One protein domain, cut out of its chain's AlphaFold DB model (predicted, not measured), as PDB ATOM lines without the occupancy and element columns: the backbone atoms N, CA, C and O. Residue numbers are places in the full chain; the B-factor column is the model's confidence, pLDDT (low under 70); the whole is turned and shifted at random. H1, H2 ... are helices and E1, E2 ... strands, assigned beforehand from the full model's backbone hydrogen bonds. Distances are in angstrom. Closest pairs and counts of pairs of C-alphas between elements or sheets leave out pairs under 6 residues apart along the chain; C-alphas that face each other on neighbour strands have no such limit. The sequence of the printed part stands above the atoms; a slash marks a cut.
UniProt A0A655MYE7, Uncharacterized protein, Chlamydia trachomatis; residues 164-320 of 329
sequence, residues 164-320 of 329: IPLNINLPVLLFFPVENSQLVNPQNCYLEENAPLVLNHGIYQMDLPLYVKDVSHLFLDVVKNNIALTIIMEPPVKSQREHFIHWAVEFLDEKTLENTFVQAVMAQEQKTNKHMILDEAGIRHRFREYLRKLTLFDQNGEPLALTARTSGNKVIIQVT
ATOM      1  N   ILE A 164      10.517  31.975  -8.934       93.38
ATOM      2  CA  ILE A 164      11.072  33.216  -9.453       93.38
ATOM      3  C   ILE A 164      12.103  33.732  -8.443       93.38
ATOM      4  O   ILE A 164      11.749  33.960  -7.282       93.38
ATOM      5  N   PRO A 165      13.377  33.913  -8.827       94.12
ATOM      6  CA  PRO A 165      14.376  34.474  -7.929       94.12
ATOM      7  C   PRO A 165      14.064  35.944  -7.631       94.12
ATOM      8  O   PRO A 165      13.844  36.745  -8.539       94.12
ATOM      9  N   LEU A 166      14.097  36.315  -6.350       93.50
ATOM     10  CA  LEU A 166      13.829  37.684  -5.911       93.50
ATOM     11  C   LEU A 166      14.952  38.653  -6.330       93.50
ATOM     12  O   LEU A 166      14.685  39.820  -6.607       93.50
ATOM     13  N   ASN A 167      16.193  38.156  -6.424       92.19
ATOM     14  CA  ASN A 167      17.383  38.886  -6.890       92.19
ATOM     15  C   ASN A 167      17.664  40.215  -6.162       92.19
ATOM     16  O   ASN A 167      18.259  41.128  -6.733       92.19
ATOM     17  N   ILE A 168      17.260  40.313  -4.895       92.25
ATOM     18  CA  ILE A 168      17.594  41.417  -3.992       92.25
ATOM     19  C   ILE A 168      17.903  40.846  -2.608       92.25
ATOM     20  O   ILE A 168      17.379  39.792  -2.237       92.25
ATOM     21  N   ASN A 169      18.660  41.599  -1.819       93.06
ATOM     22  CA  ASN A 169      18.798  41.326  -0.395       93.06
ATOM     23  C   ASN A 169      17.679  42.059   0.350       93.06
ATOM     24  O   ASN A 169      17.595  43.289   0.298       93.06
ATOM     25  N   LEU A 170      16.796  41.306   1.011       93.56
ATOM     26  CA  LEU A 170      15.621  41.873   1.673       93.56
ATOM     27  C   LEU A 170      16.025  42.715   2.886       93.56
ATOM     28  O   LEU A 170      16.696  42.182   3.773       93.56
ATOM     29  N   PRO A 171      15.586  43.982   2.973       95.06
ATOM     30  CA  PRO A 171      15.719  44.766   4.191       95.06
ATOM     31  C   PRO A 171      15.019  44.080   5.364       95.06
ATOM     32  O   PRO A 171      13.932  43.526   5.200       95.06
ATOM     33  N   VAL A 172      15.625  44.155   6.546       94.06
ATOM     34  CA  VAL A 172      15.049  43.640   7.790       94.06
ATOM     35  C   VAL A 172      14.767  44.780   8.750       94.06
ATOM     36  O   VAL A 172      15.646  45.590   9.047       94.06
ATOM     37  N   LEU A 173      13.537  44.823   9.253       92.38
ATOM     38  CA  LEU A 173      13.039  45.860  10.146       92.38
ATOM     39  C   LEU A 173      12.617  45.250  11.483       92.38
ATOM     40  O   LEU A 173      12.109  44.132  11.540       92.38
ATOM     41  N   LEU A 174      12.807  46.002  12.566       91.06
ATOM     42  CA  LEU A 174      12.227  45.681  13.867       91.06
ATOM     43  C   LEU A 174      10.944  46.492  14.039       91.06
ATOM     44  O   LEU A 174      10.983  47.722  14.030       91.06
ATOM     45  N   PHE A 175       9.822  45.808  14.226       90.88
ATOM     46  CA  PHE A 175       8.556  46.433  14.575       90.88
ATOM     47  C   PHE A 175       8.287  46.269  16.063       90.88
ATOM     48  O   PHE A 175       8.407  45.176  16.609       90.88
ATOM     49  N   PHE A 176       7.892  47.354  16.723       88.88
ATOM     50  CA  PHE A 176       7.624  47.378  18.157       88.88
ATOM     51  C   PHE A 176       6.129  47.628  18.383       88.88
ATOM     52  O   PHE A 176       5.688  48.776  18.274       88.88
ATOM     53  N   PRO A 177       5.338  46.582  18.695       88.56
ATOM     54  CA  PRO A 177       3.925  46.738  19.007       88.56
ATOM     55  C   PRO A 177       3.711  47.721  20.160       88.56
ATOM     56  O   PRO A 177       4.395  47.655  21.185       88.56
ATOM     57  N   VAL A 178       2.722  48.608  20.021       87.62
ATOM     58  CA  VAL A 178       2.425  49.651  21.022       87.62
ATOM     59  C   VAL A 178       2.091  49.043  22.386       87.62
ATOM     60  O   VAL A 178       2.496  49.580  23.417       87.62
ATOM     61  N   GLU A 179       1.423  47.892  22.395       85.75
ATOM     62  CA  GLU A 179       1.079  47.135  23.606       85.75
ATOM     63  C   GLU A 179       2.320  46.747  24.430       85.75
ATOM     64  O   GLU A 179       2.270  46.712  25.657       85.75
ATOM     65  N   ASN A 180       3.462  46.554  23.764       81.06
ATOM     66  CA  ASN A 180       4.727  46.150  24.375       81.06
ATOM     67  C   ASN A 180       5.688  47.327  24.601       81.06
ATOM     68  O   ASN A 180       6.822  47.120  25.037       81.06
ATOM     69  N   SER A 181       5.255  48.563  24.339       78.44
ATOM     70  CA  SER A 181       6.122  49.753  24.334       78.44
ATOM     71  C   SER A 181       6.774  50.062  25.690       78.44
ATOM     72  O   SER A 181       7.847  50.657  25.739       78.44
ATOM     73  N   GLN A 182       6.168  49.621  26.798       79.75
ATOM     74  CA  GLN A 182       6.748  49.733  28.145       79.75
ATOM     75  C   GLN A 182       7.712  48.590  28.500       79.75
ATOM     76  O   GLN A 182       8.481  48.712  29.451       79.75
ATOM     77  N   LEU A 183       7.658  47.472  27.770       79.69
ATOM     78  CA  LEU A 183       8.418  46.253  28.061       79.69
ATOM     79  C   LEU A 183       9.631  46.082  27.143       79.69
ATOM     80  O   LEU A 183      10.617  45.460  27.537       79.69
ATOM     81  N   VAL A 184       9.567  46.636  25.932       78.81
ATOM     82  CA  VAL A 184      10.634  46.588  24.932       78.81
ATOM     83  C   VAL A 184      10.956  48.013  24.499       78.81
ATOM     84  O   VAL A 184      10.079  48.725  24.020       78.81
ATOM     85  N   ASN A 185      12.214  48.434  24.662       79.62
ATOM     86  CA  ASN A 185      12.654  49.780  24.293       79.62
ATOM     87  C   ASN A 185      13.245  49.800  22.867       79.62
ATOM     88  O   ASN A 185      14.343  49.266  22.672       79.62
ATOM     89  N   PRO A 186      12.605  50.484  21.897       83.31
ATOM     90  CA  PRO A 186      13.098  50.576  20.522       83.31
ATOM     91  C   PRO A 186      14.464  51.255  20.379       83.31
ATOM     92  O   PRO A 186      15.185  50.977  19.431       83.31
ATOM     93  N   GLN A 187      14.844  52.137  21.311       84.19
ATOM     94  CA  GLN A 187      16.129  52.849  21.251       84.19
ATOM     95  C   GLN A 187      17.316  51.970  21.644       84.19
ATOM     96  O   GLN A 187      18.453  52.269  21.292       84.19
ATOM     97  N   ASN A 188      17.051  50.897  22.392       82.12
ATOM     98  CA  ASN A 188      18.092  50.045  22.946       82.12
ATOM     99  C   ASN A 188      18.165  48.688  22.251       82.12
ATOM    100  O   ASN A 188      19.187  48.024  22.387       82.12
ATOM    101  N   CYS A 189      17.126  48.276  21.522       83.50
ATOM    102  CA  CYS A 189      17.105  47.026  20.774       83.50
ATOM    103  C   CYS A 189      17.623  47.226  19.345       83.50
ATOM    104  O   CYS A 189      17.116  48.074  18.618       83.50
ATOM    105  N   TYR A 190      18.596  46.417  18.927       86.88
ATOM    106  CA  TYR A 190      19.141  46.457  17.568       86.88
ATOM    107  C   TYR A 190      19.369  45.052  17.009       86.88
ATOM    108  O   TYR A 190      19.579  44.091  17.753       86.88
ATOM    109  N   LEU A 191      19.314  44.942  15.682       90.25
ATOM    110  CA  LEU A 191      19.677  43.726  14.962       90.25
ATOM    111  C   LEU A 191      21.183  43.487  15.089       90.25
ATOM    112  O   LEU A 191      21.974  44.405  14.892       90.25
ATOM    113  N   GLU A 192      21.584  42.272  15.442       90.25
ATOM    114  CA  GLU A 192      22.996  41.896  15.434       90.25
ATOM    115  C   GLU A 192      23.427  41.525  14.014       90.25
ATOM    116  O   GLU A 192      22.740  40.781  13.319       90.25
ATOM    117  N   GLU A 193      24.573  42.044  13.579       90.81
ATOM    118  CA  GLU A 193      25.174  41.648  12.310       90.81
ATOM    119  C   GLU A 193      25.752  40.234  12.442       90.81
ATOM    120  O   GLU A 193      26.813  40.013  13.031       90.81
ATOM    121  N   ASN A 194      25.019  39.253  11.926       87.00
ATOM    122  CA  ASN A 194      25.428  37.860  11.898       87.00
ATOM    123  C   ASN A 194      24.809  37.171  10.688       87.00
ATOM    124  O   ASN A 194      23.606  37.291  10.475       87.00
ATOM    125  N   ALA A 195      25.588  36.369   9.952       83.94
ATOM    126  CA  ALA A 195      25.070  35.611   8.815       83.94
ATOM    127  C   ALA A 195      23.777  34.859   9.205       83.94
ATOM    128  O   ALA A 195      23.752  34.182  10.243       83.94
ATOM    129  N   PRO A 196      22.695  34.988   8.416       88.19
ATOM    130  CA  PRO A 196      22.618  35.595   7.074       88.19
ATOM    131  C   PRO A 196      22.421  37.122   7.016       88.19
ATOM    132  O   PRO A 196      22.304  37.677   5.929       88.19
ATOM    133  N   LEU A 197      22.292  37.796   8.153       92.25
ATOM    134  CA  LEU A 197      22.046  39.227   8.220       92.25
ATOM    135  C   LEU A 197      23.356  40.008   8.081       92.25
ATOM    136  O   LEU A 197      24.297  39.797   8.845       92.25
ATOM    137  N   VAL A 198      23.392  40.934   7.129       93.56
ATOM    138  CA  VAL A 198      24.541  41.809   6.873       93.56
ATOM    139  C   VAL A 198      24.117  43.267   6.965       93.56
ATOM    140  O   VAL A 198      22.989  43.615   6.608       93.56
ATOM    141  N   LEU A 199      25.010  44.134   7.440       93.38
ATOM    142  CA  LEU A 199      24.771  45.573   7.453       93.38
ATOM    143  C   LEU A 199      25.375  46.195   6.192       93.38
ATOM    144  O   LEU A 199      26.590  46.308   6.058       93.38
ATOM    145  N   ASN A 200      24.528  46.632   5.265       90.94
ATOM    146  CA  ASN A 200      24.962  47.199   3.993       90.94
ATOM    147  C   ASN A 200      24.434  48.630   3.847       90.94
ATOM    148  O   ASN A 200      23.228  48.858   3.881       90.94
ATOM    149  N   HIS A 201      25.337  49.608   3.721       89.06
ATOM    150  CA  HIS A 201      25.001  51.041   3.664       89.06
ATOM    151  C   HIS A 201      24.057  51.515   4.793       89.06
ATOM    152  O   HIS A 201      23.210  52.379   4.588       89.06
ATOM    153  N   GLY A 202      24.194  50.941   5.994       89.00
ATOM    154  CA  GLY A 202      23.357  51.277   7.152       89.00
ATOM    155  C   GLY A 202      21.989  50.585   7.190       89.00
ATOM    156  O   GLY A 202      21.211  50.857   8.099       89.00
ATOM    157  N   ILE A 203      21.699  49.682   6.251       91.75
ATOM    158  CA  ILE A 203      20.466  48.891   6.206       91.75
ATOM    159  C   ILE A 203      20.816  47.433   6.509       91.75
ATOM    160  O   ILE A 203      21.686  46.852   5.859       91.75
ATOM    161  N   TYR A 204      20.142  46.835   7.491       94.38
ATOM    162  CA  TYR A 204      20.241  45.396   7.727       94.38
ATOM    163  C   TYR A 204      19.517  44.652   6.611       94.38
ATOM    164  O   TYR A 204      18.347  44.923   6.344       94.38
ATOM    165  N   GLN A 205      20.213  43.733   5.954       94.50
ATOM    166  CA  GLN A 205      19.705  42.999   4.803       94.50
ATOM    167  C   GLN A 205      19.951  41.499   4.964       94.50
ATOM    168  O   GLN A 205      20.988  41.082   5.478       94.50
ATOM    169  N   MET A 206      19.004  40.685   4.505       91.69
ATOM    170  CA  MET A 206      19.175  39.236   4.399       91.69
ATOM    171  C   MET A 206      20.026  38.913   3.173       91.69
ATOM    172  O   MET A 206      19.552  39.044   2.045       91.69
ATOM    173  N   ASP A 207      21.258  38.460   3.390       91.06
ATOM    174  CA  ASP A 207      22.167  38.008   2.335       91.06
ATOM    175  C   ASP A 207      21.950  36.519   2.042       91.06
ATOM    176  O   ASP A 207      22.736  35.641   2.405       91.06
ATOM    177  N   LEU A 208      20.794  36.219   1.447       90.38
ATOM    178  CA  LEU A 208      20.411  34.874   1.030       90.38
ATOM    179  C   LEU A 208      19.698  34.919  -0.320       90.38
ATOM    180  O   LEU A 208      18.852  35.788  -0.531       90.38
ATOM    181  N   PRO A 209      19.943  33.938  -1.202       92.19
ATOM    182  CA  PRO A 209      19.143  33.782  -2.405       92.19
ATOM    183  C   PRO A 209      17.725  33.338  -2.023       92.19
ATOM    184  O   PRO A 209      17.515  32.206  -1.578       92.19
ATOM    185  N   LEU A 210      16.766  34.244  -2.198       93.81
ATOM    186  CA  LEU A 210      15.346  34.016  -1.947       93.81
ATOM    187  C   LEU A 210      14.572  33.893  -3.254       93.81
ATOM    188  O   LEU A 210      14.878  34.556  -4.246       93.81
ATOM    189  N   TYR A 211      13.541  33.061  -3.218       94.88
ATOM    190  CA  TYR A 211      12.655  32.787  -4.338       94.88
ATOM    191  C   TYR A 211      11.212  33.029  -3.914       94.88
ATOM    192  O   TYR A 211      10.867  32.903  -2.741       94.88
ATOM    193  N   VAL A 212      10.359  33.351  -4.873       94.25
ATOM    194  CA  VAL A 212       8.907  33.404  -4.698       94.25
ATOM    195  C   VAL A 212       8.253  32.440  -5.672       94.25
ATOM    196  O   VAL A 212       8.842  32.061  -6.684       94.25
ATOM    197  N   LYS A 213       7.032  32.026  -5.361       90.94
ATOM    198  CA  LYS A 213       6.243  31.121  -6.191       90.94
ATOM    199  C   LYS A 213       4.791  31.594  -6.206       90.94
ATOM    200  O   LYS A 213       4.384  32.352  -5.329       90.94
ATOM    201  N   ASP A 214       4.027  31.117  -7.186       88.88
ATOM    202  CA  ASP A 214       2.577  31.316  -7.301       88.88
ATOM    203  C   ASP A 214       2.178  32.806  -7.478       88.88
ATOM    204  O   ASP A 214       1.056  33.222  -7.185       88.88
ATOM    205  N   VAL A 215       3.107  33.601  -8.024       92.81
ATOM    206  CA  VAL A 215       2.937  34.992  -8.479       92.81
ATOM    207  C   VAL A 215       3.585  35.163  -9.860       92.81
ATOM    208  O   VAL A 215       4.418  34.343 -10.242       92.81
ATOM    209  N   SER A 216       3.227  36.206 -10.614       92.00
ATOM    210  CA  SER A 216       3.868  36.504 -11.908       92.00
ATOM    211  C   SER A 216       5.157  37.326 -11.756       92.00
ATOM    212  O   SER A 216       5.322  38.083 -10.795       92.00
ATOM    213  N   HIS A 217       6.064  37.232 -12.732       92.62
ATOM    214  CA  HIS A 217       7.271  38.056 -12.823       92.62
ATOM    215  C   HIS A 217       6.924  39.542 -12.855       92.62
ATOM    216  O   HIS A 217       7.560  40.332 -12.165       92.62
ATOM    217  N   LEU A 218       5.871  39.916 -13.593       92.19
ATOM    218  CA  LEU A 218       5.400  41.299 -13.649       92.19
ATOM    219  C   LEU A 218       5.020  41.822 -12.260       92.19
ATOM    220  O   LEU A 218       5.379  42.940 -11.898       92.19
ATOM    221  N   PHE A 219       4.296  41.018 -11.478       94.75
ATOM    222  CA  PHE A 219       3.966  41.371 -10.102       94.75
ATOM    223  C   PHE A 219       5.235  41.561  -9.268       94.75
ATOM    224  O   PHE A 219       5.379  42.585  -8.598       94.75
ATOM    225  N   LEU A 220       6.174  40.614  -9.353       94.94
ATOM    226  CA  LEU A 220       7.422  40.681  -8.603       94.94
ATOM    227  C   LEU A 220       8.242  41.921  -8.966       94.94
ATOM    228  O   LEU A 220       8.745  42.598  -8.077       94.94
ATOM    229  N   ASP A 221       8.334  42.262 -10.249       94.62
ATOM    230  CA  ASP A 221       9.046  43.447 -10.726       94.62
ATOM    231  C   ASP A 221       8.493  44.752 -10.147       94.62
ATOM    232  O   ASP A 221       9.265  45.678  -9.891       94.62
ATOM    233  N   VAL A 222       7.183  44.809  -9.896       96.19
ATOM    234  CA  VAL A 222       6.527  45.963  -9.272       96.19
ATOM    235  C   VAL A 222       6.827  46.028  -7.774       96.19
ATOM    236  O   VAL A 222       7.159  47.098  -7.264       96.19
ATOM    237  N   VAL A 223       6.726  44.906  -7.055       96.25
ATOM    238  CA  VAL A 223       6.773  44.913  -5.580       96.25
ATOM    239  C   VAL A 223       8.173  44.732  -4.993       96.25
ATOM    240  O   VAL A 223       8.411  45.165  -3.867       96.25
ATOM    241  N   LYS A 224       9.122  44.135  -5.727       94.44
ATOM    242  CA  LYS A 224      10.425  43.704  -5.183       94.44
ATOM    243  C   LYS A 224      11.258  44.827  -4.566       94.44
ATOM    244  O   LYS A 224      12.032  44.573  -3.664       94.44
ATOM    245  N   ASN A 225      11.102  46.077  -4.987       93.44
ATOM    246  CA  ASN A 225      11.867  47.182  -4.392       93.44
ATOM    247  C   ASN A 225      11.188  47.814  -3.164       93.44
ATOM    248  O   ASN A 225      11.765  48.698  -2.541       93.44
ATOM    249  N   ASN A 226       9.975  47.377  -2.822       95.00
ATOM    250  CA  ASN A 226       9.157  47.917  -1.735       95.00
ATOM    251  C   ASN A 226       8.676  46.800  -0.797       95.00
ATOM    252  O   ASN A 226       7.587  46.874  -0.239       95.00
ATOM    253  N   ILE A 227       9.480  45.750  -0.645       95.00
ATOM    254  CA  ILE A 227       9.226  44.618   0.247       95.00
ATOM    255  C   ILE A 227      10.289  44.598   1.348       95.00
ATOM    256  O   ILE A 227      11.469  44.853   1.095       95.00
ATOM    257  N   ALA A 228       9.875  44.298   2.573       94.75
ATOM    258  CA  ALA A 228      10.755  44.172   3.724       94.75
ATOM    259  C   ALA A 228      10.357  42.966   4.577       94.75
ATOM    260  O   ALA A 228       9.218  42.500   4.545       94.75
ATOM    261  N   LEU A 229      11.315  42.455   5.343       93.56
ATOM    262  CA  LEU A 229      11.070  41.448   6.359       93.56
ATOM    263  C   LEU A 229      10.970  42.135   7.716       93.56
ATOM    264  O   LEU A 229      11.944  42.703   8.206       93.56
ATOM    265  N   THR A 230       9.803  42.063   8.335       92.81
ATOM    266  CA  THR A 230       9.541  42.739   9.601       92.81
ATOM    267  C   THR A 230       9.501  41.726  10.734       92.81
ATOM    268  O   THR A 230       8.727  40.769  10.717       92.81
ATOM    269  N   ILE A 231      10.362  41.935  11.724       90.44
ATOM    270  CA  ILE A 231      10.463  41.157  12.957       90.44
ATOM    271  C   ILE A 231       9.589  41.834  14.013       90.44
ATOM    272  O   ILE A 231       9.864  42.969  14.409       90.44
ATOM    273  N   ILE A 232       8.548  41.148  14.477       89.12
ATOM    274  CA  ILE A 232       7.633  41.668  15.493       89.12
ATOM    275  C   ILE A 232       8.263  41.440  16.865       89.12
ATOM    276  O   ILE A 232       8.496  40.310  17.288       89.12
ATOM    277  N   MET A 233       8.567  42.530  17.559       86.00
ATOM    278  CA  MET A 233       9.245  42.484  18.846       86.00
ATOM    279  C   MET A 233       8.281  42.133  19.977       86.00
ATOM    280  O   MET A 233       7.255  42.784  20.186       86.00
ATOM    281  N   GLU A 234       8.679  41.144  20.770       82.12
ATOM    282  CA  GLU A 234       7.939  40.672  21.934       82.12
ATOM    283  C   GLU A 234       8.763  40.817  23.218       82.12
ATOM    284  O   GLU A 234      10.002  40.806  23.176       82.12
ATOM    285  N   PRO A 235       8.104  40.986  24.376       77.19
ATOM    286  CA  PRO A 235       8.797  41.081  25.648       77.19
ATOM    287  C   PRO A 235       9.557  39.781  25.955       77.19
ATOM    288  O   PRO A 235       9.042  38.685  25.727       77.19
ATOM    289  N   PRO A 236      10.773  39.866  26.520       69.25
ATOM    290  CA  PRO A 236      11.576  38.685  26.804       69.25
ATOM    291  C   PRO A 236      10.892  37.779  27.838       69.25
ATOM    292  O   PRO A 236      10.673  38.160  28.992       69.25
ATOM    293  N   VAL A 237      10.597  36.540  27.440       67.25
ATOM    294  CA  VAL A 237      10.044  35.515  28.331       67.25
ATOM    295  C   VAL A 237      11.176  34.931  29.182       67.25
ATOM    296  O   VAL A 237      12.013  34.174  28.698       67.25
ATOM    297  N   LYS A 238      11.198  35.256  30.483       60.72
ATOM    298  CA  LYS A 238      12.281  34.888  31.428       60.72
ATOM    299  C   LYS A 238      12.593  33.382  31.519       60.72
ATOM    300  O   LYS A 238      13.650  33.022  32.030       60.72
ATOM    301  N   SER A 239      11.689  32.509  31.079       58.47
ATOM    302  CA  SER A 239      11.805  31.047  31.172       58.47
ATOM    303  C   SER A 239      12.342  30.359  29.909       58.47
ATOM    304  O   SER A 239      12.599  29.157  29.960       58.47
ATOM    305  N   GLN A 240      12.539  31.071  28.794       57.34
ATOM    306  CA  GLN A 240      12.973  30.480  27.522       57.34
ATOM    307  C   GLN A 240      14.330  31.045  27.075       57.34
ATOM    308  O   GLN A 240      14.542  32.253  27.070       57.34
ATOM    309  N   ARG A 241      15.266  30.158  26.702       55.38
ATOM    310  CA  ARG A 241      16.568  30.542  26.111       55.38
ATOM    311  C   ARG A 241      16.455  30.945  24.637       55.38
ATOM    312  O   ARG A 241      17.316  31.661  24.140       55.38
ATOM    313  N   GLU A 242      15.413  30.469  23.961       56.22
ATOM    314  CA  GLU A 242      15.111  30.708  22.551       56.22
ATOM    315  C   GLU A 242      13.610  30.969  22.436       56.22
ATOM    316  O   GLU A 242      12.815  30.258  23.052       56.22
ATOM    317  N   HIS A 243      13.230  31.995  21.681       61.16
ATOM    318  CA  HIS A 243      11.840  32.384  21.486       61.16
ATOM    319  C   HIS A 243      11.553  32.410  19.987       61.16
ATOM    320  O   HIS A 243      12.372  32.898  19.218       61.16
ATOM    321  N   PHE A 244      10.434  31.847  19.541       60.31
ATOM    322  CA  PHE A 244      10.065  31.952  18.131       60.31
ATOM    323  C   PHE A 244       9.567  33.367  17.886       60.31
ATOM    324  O   PHE A 244       8.611  33.785  18.526       60.31
ATOM    325  N   ILE A 245      10.218  34.106  16.989       66.62
ATOM    326  CA  ILE A 245       9.752  35.450  16.659       66.62
ATOM    327  C   ILE A 245       8.738  35.367  15.530       66.62
ATOM    328  O   ILE A 245       8.993  34.758  14.488       66.62
ATOM    329  N   HIS A 246       7.600  36.013  15.749       81.31
ATOM    330  CA  HIS A 246       6.652  36.310  14.696       81.31
ATOM    331  C   HIS A 246       7.292  37.304  13.725       81.31
ATOM    332  O   HIS A 246       7.678  38.411  14.095       81.31
ATOM    333  N   TRP A 247       7.441  36.895  12.472       88.31
ATOM    334  CA  TRP A 247       7.907  37.763  11.401       88.31
ATOM    335  C   TRP A 247       6.915  37.717  10.249       88.31
ATOM    336  O   TRP A 247       6.185  36.738  10.076       88.31
ATOM    337  N   ALA A 248       6.890  38.791   9.475       89.81
ATOM    338  CA  ALA A 248       6.041  38.916   8.309       89.81
ATOM    339  C   ALA A 248       6.818  39.546   7.158       89.81
ATOM    340  O   ALA A 248       7.804  40.260   7.355       89.81
ATOM    341  N   VAL A 249       6.356  39.263   5.947       92.38
ATOM    342  CA  VAL A 249       6.746  40.025   4.768       92.38
ATOM    343  C   VAL A 249       5.805  41.216   4.677       92.38
ATOM    344  O   VAL A 249       4.590  41.035   4.612       92.38
ATOM    345  N   GLU A 250       6.363  42.417   4.693       93.56
ATOM    346  CA  GLU A 250       5.608  43.659   4.591       93.56
ATOM    347  C   GLU A 250       5.877  44.343   3.256       93.56
ATOM    348  O   GLU A 250       6.994  44.318   2.734       93.56
ATOM    349  N   PHE A 251       4.837  44.978   2.724       94.81
ATOM    350  CA  PHE A 251       4.891  45.746   1.490       94.81
ATOM    351  C   PHE A 251       4.677  47.222   1.808       94.81
ATOM    352  O   PHE A 251       3.705  47.610   2.455       94.81
ATOM    353  N   LEU A 252       5.598  48.059   1.351       93.69
ATOM    354  CA  LEU A 252       5.540  49.499   1.546       93.69
ATOM    355  C   LEU A 252       4.724  50.135   0.414       93.69
ATOM    356  O   LEU A 252       4.953  49.853  -0.758       93.69
ATOM    357  N   ASP A 253       3.788  51.013   0.778       94.56
ATOM    358  CA  ASP A 253       2.921  51.745  -0.156       94.56
ATOM    359  C   ASP A 253       2.137  50.842  -1.134       94.56
ATOM    360  O   ASP A 253       2.153  51.011  -2.358       94.56
ATOM    361  N   GLU A 254       1.398  49.876  -0.577       95.38
ATOM    362  CA  GLU A 254       0.585  48.912  -1.336       95.38
ATOM    363  C   GLU A 254      -0.335  49.565  -2.376       95.38
ATOM    364  O   GLU A 254      -0.556  49.005  -3.449       95.38
ATOM    365  N   LYS A 255      -0.860  50.763  -2.094       95.50
ATOM    366  CA  LYS A 255      -1.767  51.473  -3.003       95.50
ATOM    367  C   LYS A 255      -1.048  51.946  -4.266       95.50
ATOM    368  O   LYS A 255      -1.594  51.818  -5.365       95.50
ATOM    369  N   THR A 256       0.154  52.500  -4.132       96.69
ATOM    370  CA  THR A 256       0.964  52.901  -5.289       96.69
ATOM    371  C   THR A 256       1.435  51.677  -6.069       96.69
ATOM    372  O   THR A 256       1.380  51.688  -7.303       96.69
ATOM    373  N   LEU A 257       1.815  50.599  -5.377       97.50
ATOM    374  CA  LEU A 257       2.181  49.331  -6.012       97.50
ATOM    375  C   LEU A 257       1.014  48.735  -6.810       97.50
ATOM    376  O   LEU A 257       1.198  48.374  -7.971       97.50
ATOM    377  N   GLU A 258      -0.197  48.713  -6.245       97.69
ATOM    378  CA  GLU A 258      -1.400  48.223  -6.928       97.69
ATOM    379  C   GLU A 258      -1.667  49.022  -8.210       97.69
ATOM    380  O   GLU A 258      -1.874  48.446  -9.277       97.69
ATOM    381  N   ASN A 259      -1.623  50.355  -8.131       96.88
ATOM    382  CA  ASN A 259      -1.822  51.216  -9.299       96.88
ATOM    383  C   ASN A 259      -0.754  50.989 -10.376       96.88
ATOM    384  O   ASN A 259      -1.080  50.944 -11.562       96.88
ATOM    385  N   THR A 260       0.505  50.821  -9.969       96.62
ATOM    386  CA  THR A 260       1.622  50.555 -10.884       96.62
ATOM    387  C   THR A 260       1.443  49.208 -11.581       96.62
ATOM    388  O   THR A 260       1.609  49.115 -12.796       96.62
ATOM    389  N   PHE A 261       1.028  48.177 -10.840       95.25
ATOM    390  CA  PHE A 261       0.727  46.864 -11.402       95.25
ATOM    391  C   PHE A 261      -0.424  46.922 -12.410       95.25
ATOM    392  O   PHE A 261      -0.291  46.400 -13.515       95.25
ATOM    393  N   VAL A 262      -1.522  47.610 -12.076       93.62
ATOM    394  CA  VAL A 262      -2.653  47.813 -12.997       93.62
ATOM    395  C   VAL A 262      -2.191  48.474 -14.294       93.62
ATOM    396  O   VAL A 262      -2.492  47.976 -15.377       93.62
ATOM    397  N   GLN A 263      -1.423  49.561 -14.203       93.12
ATOM    398  CA  GLN A 263      -0.899  50.257 -15.380       93.12
ATOM    399  C   GLN A 263       0.008  49.358 -16.225       93.12
ATOM    400  O   GLN A 263      -0.085  49.377 -17.453       93.12
ATOM    401  N   ALA A 264       0.862  48.559 -15.585       91.38
ATOM    402  CA  ALA A 264       1.781  47.668 -16.277       91.38
ATOM    403  C   ALA A 264       1.043  46.545 -17.028       91.38
ATOM    404  O   ALA A 264       1.355  46.289 -18.192       91.38
ATOM    405  N   VAL A 265       0.021  45.942 -16.407       87.62
ATOM    406  CA  VAL A 265      -0.846  44.937 -17.048       87.62
ATOM    407  C   VAL A 265      -1.573  45.549 -18.245       87.62
ATOM    408  O   VAL A 265      -1.462  45.029 -19.353       87.62
ATOM    409  N   MET A 266      -2.235  46.696 -18.061       85.44
ATOM    410  CA  MET A 266      -2.961  47.381 -19.140       85.44
ATOM    411  C   MET A 266      -2.037  47.750 -20.315       85.44
ATOM    412  O   MET A 266      -2.398  47.598 -21.484       85.44
ATOM    413  N   ALA A 267      -0.812  48.202 -20.031       85.38
ATOM    414  CA  ALA A 267       0.175  48.517 -21.062       85.38
ATOM    415  C   ALA A 267       0.660  47.267 -21.818       85.38
ATOM    416  O   ALA A 267       0.947  47.336 -23.016       85.38
ATOM    417  N   GLN A 268       0.766  46.124 -21.139       80.75
ATOM    418  CA  GLN A 268       1.114  44.848 -21.759       80.75
ATOM    419  C   GLN A 268      -0.017  44.334 -22.659       80.75
ATOM    420  O   GLN A 268       0.250  43.885 -23.776       80.75
ATOM    421  N   GLU A 269      -1.275  44.471 -22.240       75.19
ATOM    422  CA  GLU A 269      -2.442  44.117 -23.056       75.19
ATOM    423  C   GLU A 269      -2.485  44.918 -24.363       75.19
ATOM    424  O   GLU A 269      -2.600  44.334 -25.445       75.19
ATOM    425  N   GLN A 270      -2.281  46.239 -24.290       74.38
ATOM    426  CA  GLN A 270      -2.257  47.115 -25.469       74.38
ATOM    427  C   GLN A 270      -1.203  46.700 -26.503       74.38
ATOM    428  O   GLN A 270      -1.450  46.777 -27.705       74.38
ATOM    429  N   LYS A 271      -0.032  46.229 -26.061       70.06
ATOM    430  CA  LYS A 271       1.048  45.784 -26.959       70.06
ATOM    431  C   LYS A 271       0.755  44.449 -27.634       70.06
ATOM    432  O   LYS A 271       1.260  44.192 -28.723       70.06
ATOM    433  N   THR A 272      -0.028  43.587 -26.989       62.91
ATOM    434  CA  THR A 272      -0.187  42.193 -27.423       62.91
ATOM    435  C   THR A 272      -1.317  42.028 -28.453       62.91
ATOM    436  O   THR A 272      -1.486  40.933 -28.987       62.91
ATOM    437  N   ASN A 273      -2.076  43.093 -28.778       49.53
ATOM    438  CA  ASN A 273      -3.198  43.127 -29.743       49.53
ATOM    439  C   ASN A 273      -4.277  42.040 -29.544       49.53
ATOM    440  O   ASN A 273      -5.170  41.873 -30.373       49.53
ATOM    441  N   LYS A 274      -4.222  41.300 -28.436       54.16
ATOM    442  CA  LYS A 274      -5.144  40.225 -28.084       54.16
ATOM    443  C   LYS A 274      -6.033  40.762 -26.979       54.16
ATOM    444  O   LYS A 274      -5.529  41.237 -25.971       54.16
ATOM    445  N   HIS A 275      -7.338  40.726 -27.223       49.19
ATOM    446  CA  HIS A 275      -8.412  41.324 -26.431       49.19
ATOM    447  C   HIS A 275      -8.544  40.738 -25.018       49.19
ATOM    448  O   HIS A 275      -9.604  40.229 -24.668       49.19
ATOM    449  N   MET A 276      -7.500  40.784 -24.192       53.28
ATOM    450  CA  MET A 276      -7.642  40.659 -22.751       53.28
ATOM    451  C   MET A 276      -8.240  41.991 -22.302       53.28
ATOM    452  O   MET A 276      -7.565  42.989 -22.161       53.28
ATOM    453  N   ILE A 277      -9.563  42.053 -22.278       60.06
ATOM    454  CA  ILE A 277     -10.277  43.038 -21.478       60.06
ATOM    455  C   ILE A 277     -10.413  42.337 -20.135       60.06
ATOM    456  O   ILE A 277     -11.364  41.587 -19.928       60.06
ATOM    457  N   LEU A 278      -9.386  42.408 -19.296       63.34
ATOM    458  CA  LEU A 278      -9.619  42.264 -17.867       63.34
ATOM    459  C   LEU A 278     -10.193  43.593 -17.395       63.34
ATOM    460  O   LEU A 278      -9.693  44.658 -17.759       63.34
ATOM    461  N   ASP A 279     -11.260  43.551 -16.604       76.75
ATOM    462  CA  ASP A 279     -11.670  44.761 -15.916       76.75
ATOM    463  C   ASP A 279     -10.602  45.160 -14.889       76.75
ATOM    464  O   ASP A 279      -9.890  44.338 -14.306       76.75
ATOM    465  N   GLU A 280     -10.473  46.463 -14.660       86.44
ATOM    466  CA  GLU A 280      -9.517  46.992 -13.689       86.44
ATOM    467  C   GLU A 280      -9.719  46.359 -12.300       86.44
ATOM    468  O   GLU A 280      -8.755  46.072 -11.587       86.44
ATOM    469  N   ALA A 281     -10.976  46.086 -11.936       86.25
ATOM    470  CA  ALA A 281     -11.336  45.432 -10.686       86.25
ATOM    471  C   ALA A 281     -10.726  44.024 -10.565       86.25
ATOM    472  O   ALA A 281     -10.169  43.698  -9.515       86.25
ATOM    473  N   GLY A 282     -10.768  43.213 -11.627       83.81
ATOM    474  CA  GLY A 282     -10.145  41.894 -11.678       83.81
ATOM    475  C   GLY A 282      -8.625  41.959 -11.551       83.81
ATOM    476  O   GLY A 282      -8.036  41.185 -10.793       83.81
ATOM    477  N   ILE A 283      -7.982  42.934 -12.204       88.25
ATOM    478  CA  ILE A 283      -6.525  43.131 -12.103       88.25
ATOM    479  C   ILE A 283      -6.122  43.513 -10.673       88.25
ATOM    480  O   ILE A 283      -5.178  42.939 -10.124       88.25
ATOM    481  N   ARG A 284      -6.855  44.437 -10.040       92.81
ATOM    482  CA  ARG A 284      -6.632  44.835  -8.638       92.81
ATOM    483  C   ARG A 284      -6.852  43.678  -7.671       92.81
ATOM    484  O   ARG A 284      -6.042  43.446  -6.780       92.81
ATOM    485  N   HIS A 285      -7.922  42.908  -7.866       90.38
ATOM    486  CA  HIS A 285      -8.175  41.712  -7.069       90.38
ATOM    487  C   HIS A 285      -7.016  40.710  -7.175       90.38
ATOM    488  O   HIS A 285      -6.533  40.214  -6.158       90.38
ATOM    489  N   ARG A 286      -6.512  40.460  -8.391       89.25
ATOM    490  CA  ARG A 286      -5.354  39.585  -8.617       89.25
ATOM    491  C   ARG A 286      -4.098  40.083  -7.902       89.25
ATOM    492  O   ARG A 286      -3.417  39.279  -7.274       89.25
ATOM    493  N   PHE A 287      -3.819  41.387  -7.945       94.50
ATOM    494  CA  PHE A 287      -2.701  41.985  -7.209       94.50
ATOM    495  C   PHE A 287      -2.781  41.692  -5.703       94.50
ATOM    496  O   PHE A 287      -1.812  41.225  -5.107       94.50
ATOM    497  N   ARG A 288      -3.955  41.900  -5.097       94.62
ATOM    498  CA  ARG A 288      -4.184  41.631  -3.666       94.62
ATOM    499  C   ARG A 288      -4.032  40.152  -3.326       94.62
ATOM    500  O   ARG A 288      -3.459  39.821  -2.293       94.62
ATOM    501  N   GLU A 289      -4.506  39.262  -4.195       92.38
ATOM    502  CA  GLU A 289      -4.316  37.822  -4.013       92.38
ATOM    503  C   GLU A 289      -2.840  37.416  -4.090       92.38
ATOM    504  O   GLU A 289      -2.408  36.586  -3.290       92.38
ATOM    505  N   TYR A 290      -2.052  38.019  -4.984       93.94
ATOM    506  CA  TYR A 290      -0.604  37.798  -5.029       93.94
ATOM    507  C   TYR A 290       0.099  38.304  -3.771       93.94
ATOM    508  O   TYR A 290       0.884  37.551  -3.199       93.94
ATOM    509  N   LEU A 291      -0.228  39.504  -3.277       93.88
ATOM    510  CA  LEU A 291       0.292  39.990  -1.992       93.88
ATOM    511  C   LEU A 291      -0.028  39.017  -0.851       93.88
ATOM    512  O   LEU A 291       0.855  38.645  -0.085       93.88
ATOM    513  N   ARG A 292      -1.283  38.558  -0.770       91.62
ATOM    514  CA  ARG A 292      -1.765  37.671   0.298       91.62
ATOM    515  C   ARG A 292      -1.105  36.292   0.283       91.62
ATOM    516  O   ARG A 292      -0.952  35.681   1.337       91.62
ATOM    517  N   LYS A 293      -0.789  35.764  -0.902       89.56
ATOM    518  CA  LYS A 293      -0.200  34.427  -1.074       89.56
ATOM    519  C   LYS A 293       1.330  34.435  -1.086       89.56
ATOM    520  O   LYS A 293       1.920  33.357  -0.984       89.56
ATOM    521  N   LEU A 294       1.968  35.600  -1.237       92.06
ATOM    522  CA  LEU A 294       3.414  35.677  -1.413       92.06
ATOM    523  C   LEU A 294       4.127  34.998  -0.245       92.06
ATOM    524  O   LEU A 294       3.979  35.363   0.918       92.06
ATOM    525  N   THR A 295       4.923  33.996  -0.594       91.88
ATOM    526  CA  THR A 295       5.733  33.225   0.341       91.88
ATOM    527  C   THR A 295       7.162  33.223  -0.173       91.88
ATOM    528  O   THR A 295       7.396  33.065  -1.373       91.88
ATOM    529  N   LEU A 296       8.115  33.427   0.735       92.94
ATOM    530  CA  LEU A 296       9.538  33.344   0.428       92.94
ATOM    531  C   LEU A 296       9.997  31.893   0.552       92.94
ATOM    532  O   LEU A 296       9.640  31.206   1.507       92.94
ATOM    533  N   PHE A 297      10.818  31.453  -0.388       93.25
ATOM    534  CA  PHE A 297      11.395  30.118  -0.456       93.25
ATOM    535  C   PHE A 297      12.917  30.204  -0.537       93.25
ATOM    536  O   PHE A 297      13.475  31.186  -1.033       93.25
ATOM    537  N   ASP A 298      13.591  29.164  -0.060       90.25
ATOM    538  CA  ASP A 298      15.027  29.000  -0.247       90.25
ATOM    539  C   ASP A 298      15.365  28.385  -1.619       90.25
ATOM    540  O   ASP A 298      14.496  27.995  -2.398       90.25
ATOM    541  N   GLN A 299      16.663  28.278  -1.918       86.62
ATOM    542  CA  GLN A 299      17.180  27.690  -3.163       86.62
ATOM    543  C   GLN A 299      16.767  26.228  -3.413       86.62
ATOM    544  O   GLN A 299      16.926  25.735  -4.526       86.62
ATOM    545  N   ASN A 300      16.293  25.520  -2.386       86.19
ATOM    546  CA  ASN A 300      15.841  24.136  -2.479       86.19
ATOM    547  C   ASN A 300      14.311  24.036  -2.599       86.19
ATOM    548  O   ASN A 300      13.785  22.929  -2.697       86.19
ATOM    549  N   GLY A 301      13.606  25.173  -2.631       86.62
ATOM    550  CA  GLY A 301      12.154  25.242  -2.764       86.62
ATOM    551  C   GLY A 301      11.395  25.032  -1.454       86.62
ATOM    552  O   GLY A 301      10.178  24.863  -1.490       86.62
ATOM    553  N   GLU A 302      12.081  25.051  -0.308       90.81
ATOM    554  CA  GLU A 302      11.439  24.983   1.006       90.81
ATOM    555  C   GLU A 302      11.032  26.389   1.472       90.81
ATOM    556  O   GLU A 302      11.788  27.343   1.243       90.81
ATOM    557  N   PRO A 303       9.867  26.558   2.128       91.25
ATOM    558  CA  PRO A 303       9.476  27.844   2.697       91.25
ATOM    559  C   PRO A 303      10.554  28.392   3.637       91.25
ATOM    560  O   PRO A 303      11.123  27.663   4.456       91.25
ATOM    561  N   LEU A 304      10.826  29.692   3.536       89.38
ATOM    562  CA  LEU A 304      11.790  30.369   4.390       89.38
ATOM    563  C   LEU A 304      11.340  30.244   5.847       89.38
ATOM    564  O   LEU A 304      10.271  30.716   6.223       89.38
ATOM    565  N   ALA A 305      12.178  29.627   6.673       86.25
ATOM    566  CA  ALA A 305      11.950  29.498   8.103       86.25
ATOM    567  C   ALA A 305      13.037  30.261   8.857       86.25
ATOM    568  O   ALA A 305      14.215  29.892   8.803       86.25
ATOM    569  N   LEU A 306      12.632  31.319   9.557       84.44
ATOM    570  CA  LEU A 306      13.504  32.109  10.415       84.44
ATOM    571  C   LEU A 306      13.170  31.858  11.884       84.44
ATOM    572  O   LEU A 306      12.010  31.773  12.280       84.44
ATOM    573  N   THR A 307      14.219  31.803  12.687       82.50
ATOM    574  CA  THR A 307      14.173  31.896  14.145       82.50
ATOM    575  C   THR A 307      14.958  33.122  14.545       82.50
ATOM    576  O   THR A 307      15.972  33.433  13.920       82.50
ATOM    577  N   ALA A 308      14.540  33.798  15.601       76.62
ATOM    578  CA  ALA A 308      15.322  34.891  16.129       76.62
ATOM    579  C   ALA A 308      15.383  34.808  17.646       76.62
ATOM    580  O   ALA A 308      14.460  34.345  18.295       76.62
ATOM    581  N   ARG A 309      16.517  35.184  18.222       77.69
ATOM    582  CA  ARG A 309      16.744  35.118  19.664       77.69
ATOM    583  C   ARG A 309      17.163  36.485  20.157       77.69
ATOM    584  O   ARG A 309      17.996  37.146  19.537       77.69
ATOM    585  N   THR A 310      16.598  36.894  21.281       75.19
ATOM    586  CA  THR A 310      17.005  38.113  21.967       75.19
ATOM    587  C   THR A 310      18.090  37.769  22.982       75.19
ATOM    588  O   THR A 310      17.922  36.910  23.846       75.19
ATOM    589  N   SER A 311      19.251  38.409  22.862       75.88
ATOM    590  CA  SER A 311      20.349  38.287  23.824       75.88
ATOM    591  C   SER A 311      20.659  39.664  24.394       75.88
ATOM    592  O   SER A 311      21.361  40.475  23.789       75.88
ATOM    593  N   GLY A 312      20.055  39.963  25.546       76.69
ATOM    594  CA  GLY A 312      20.026  41.322  26.085       76.69
ATOM    595  C   GLY A 312      19.302  42.261  25.119       76.69
ATOM    596  O   GLY A 312      18.109  42.111  24.881       76.69
ATOM    597  N   ASN A 313      20.053  43.194  24.541       80.31
ATOM    598  CA  ASN A 313      19.563  44.212  23.612       80.31
ATOM    599  C   ASN A 313      19.697  43.821  22.128       80.31
ATOM    600  O   ASN A 313      19.299  44.577  21.245       80.31
ATOM    601  N   LYS A 314      20.290  42.659  21.851       86.00
ATOM    602  CA  LYS A 314      20.588  42.195  20.497       86.00
ATOM    603  C   LYS A 314      19.508  41.250  20.005       86.00
ATOM    604  O   LYS A 314      19.157  40.305  20.713       86.00
ATOM    605  N   VAL A 315      19.031  41.476  18.790       85.88
ATOM    606  CA  VAL A 315      18.135  40.567  18.074       85.88
ATOM    607  C   VAL A 315      18.960  39.813  17.043       85.88
ATOM    608  O   VAL A 315      19.482  40.405  16.104       85.88
ATOM    609  N   ILE A 316      19.095  38.508  17.238       87.06
ATOM    610  CA  ILE A 316      19.917  37.635  16.399       87.06
ATOM    611  C   ILE A 316      18.980  36.813  15.538       87.06
ATOM    612  O   ILE A 316      18.185  36.051  16.086       87.06
ATOM    613  N   ILE A 317      19.095  36.918  14.218       87.06
ATOM    614  CA  ILE A 317      18.284  36.144  13.274       87.06
ATOM    615  C   ILE A 317      19.097  34.953  12.778       87.06
ATOM    616  O   ILE A 317      20.280  35.070  12.462       87.06
ATOM    617  N   GLN A 318      18.464  33.787  12.723       86.12
ATOM    618  CA  GLN A 318      19.048  32.545  12.238       86.12
ATOM    619  C   GLN A 318      18.061  31.831  11.324       86.12
ATOM    620  O   GLN A 318      16.863  31.776  11.602       86.12
ATOM    621  N   VAL A 319      18.572  31.235  10.249       82.25
ATOM    622  CA  VAL A 319      17.753  30.410   9.360       82.25
ATOM    623  C   VAL A 319      17.637  29.007   9.927       82.25
ATOM    624  O   VAL A 319      18.637  28.353  10.229       82.25
ATOM    625  N   THR A 320      16.408  28.531  10.050       74.06
ATOM    626  CA  THR A 320      16.106  27.193  10.563       74.06
ATOM    627  C   THR A 320      15.928  26.176   9.442       74.06
ATOM    628  O   THR A 320      15.959  24.978   9.728       74.06
TER     629      THR A 320
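AT A GLANCE: This is residues 164 to 320 of the 329 residues of an uncharacterized protein of Chlamydia trachomatis (UniProt A0A655MYE7). A strongly twisted sheet of five strands, E1 to E5, makes the middle of an elongated domain; three helices gather at one end of it, and the small hairpin of E6 and E7 lies toward the other end. The last part of H2 and the turn after it stick out at the helical end, where residues 270 to 275 stand free, while the long link of residues 233 to 246 reaches the opposite end. The printed part has 157 residues, with three named helices and seven named strands in the order E1 E2 E3 H1 E4 E5 H2 H3 E6 E7, and its class is mixed, helices and strands. The sheet's order is E2, E3, E1, E4, E5, mixed; the whole is only just loose, close to compact, with a radius of gyration of the C-alphas of 18.5 A and spans of 62 by 34 by 29 A.

HOW THE PARTS SIT: Begin at E1, residues 170 to 175, parallel to E4, residues 227 to 232, with N 173 and O 229 at 2.9 A. On E1, residues 170 to 171 pair with E3, residues 203 to 206, antiparallel; look for N 172 and O 204 at 2.8 A. E3 forms a hairpin with the edge strand E2, residues 197 to 200, with N 198 and O 205 at 2.9 A. E4 forms a hairpin with the other edge strand, E5, residues 247 to 251, with N 228 and O 250 at 2.9 A. H1, residues 217 to 226, only grazes the sheet, with its residues 220 to 226. It touches H2, residues 254 to 272, at Val 222 and Phe 261, the closest C-alphas at 6.2 A, with a shallow tilt of 28 degrees, opposite ways. H2 touches H3, residues 280 to 293, at Val 262 and Ile 283, the closest C-alphas at 6.1 A, with a steep tilt of 58 degrees, opposite ways; H2 touches H1 with its residues 257 to 265 alone and H3 with its residues 258 to 265 alone. Every O i to N i+4 pair is within hydrogen-bond range in H2 and H3, but 4 of 6 in H1. E6, residues 306 to 311, and E7, residues 314 to 319, form a hairpin, with N 309 and O 316 at 2.8 A.

IN THESE COORDINATES: Find C-alpha 170 at (15.621, 41.873, 1.673), where E1 begins. H2 runs 26.9 A to C-alpha 272 at (-0.187, 42.193, -27.423), and H3 spans 20.1 A. E7, 16.5 A long, ends at C-alpha 319, (17.753, 30.410, 9.360).

THE WHOLE: The C-alphas farthest apart, of Ser 239 and Asn 273, are 63.9 A apart. The printed part has no cut; the links E1 to E2, E4 to E5 and H3 to E6 are long. The model's pLDDT is under 70 at residues 236 to 245 and 272 to 278.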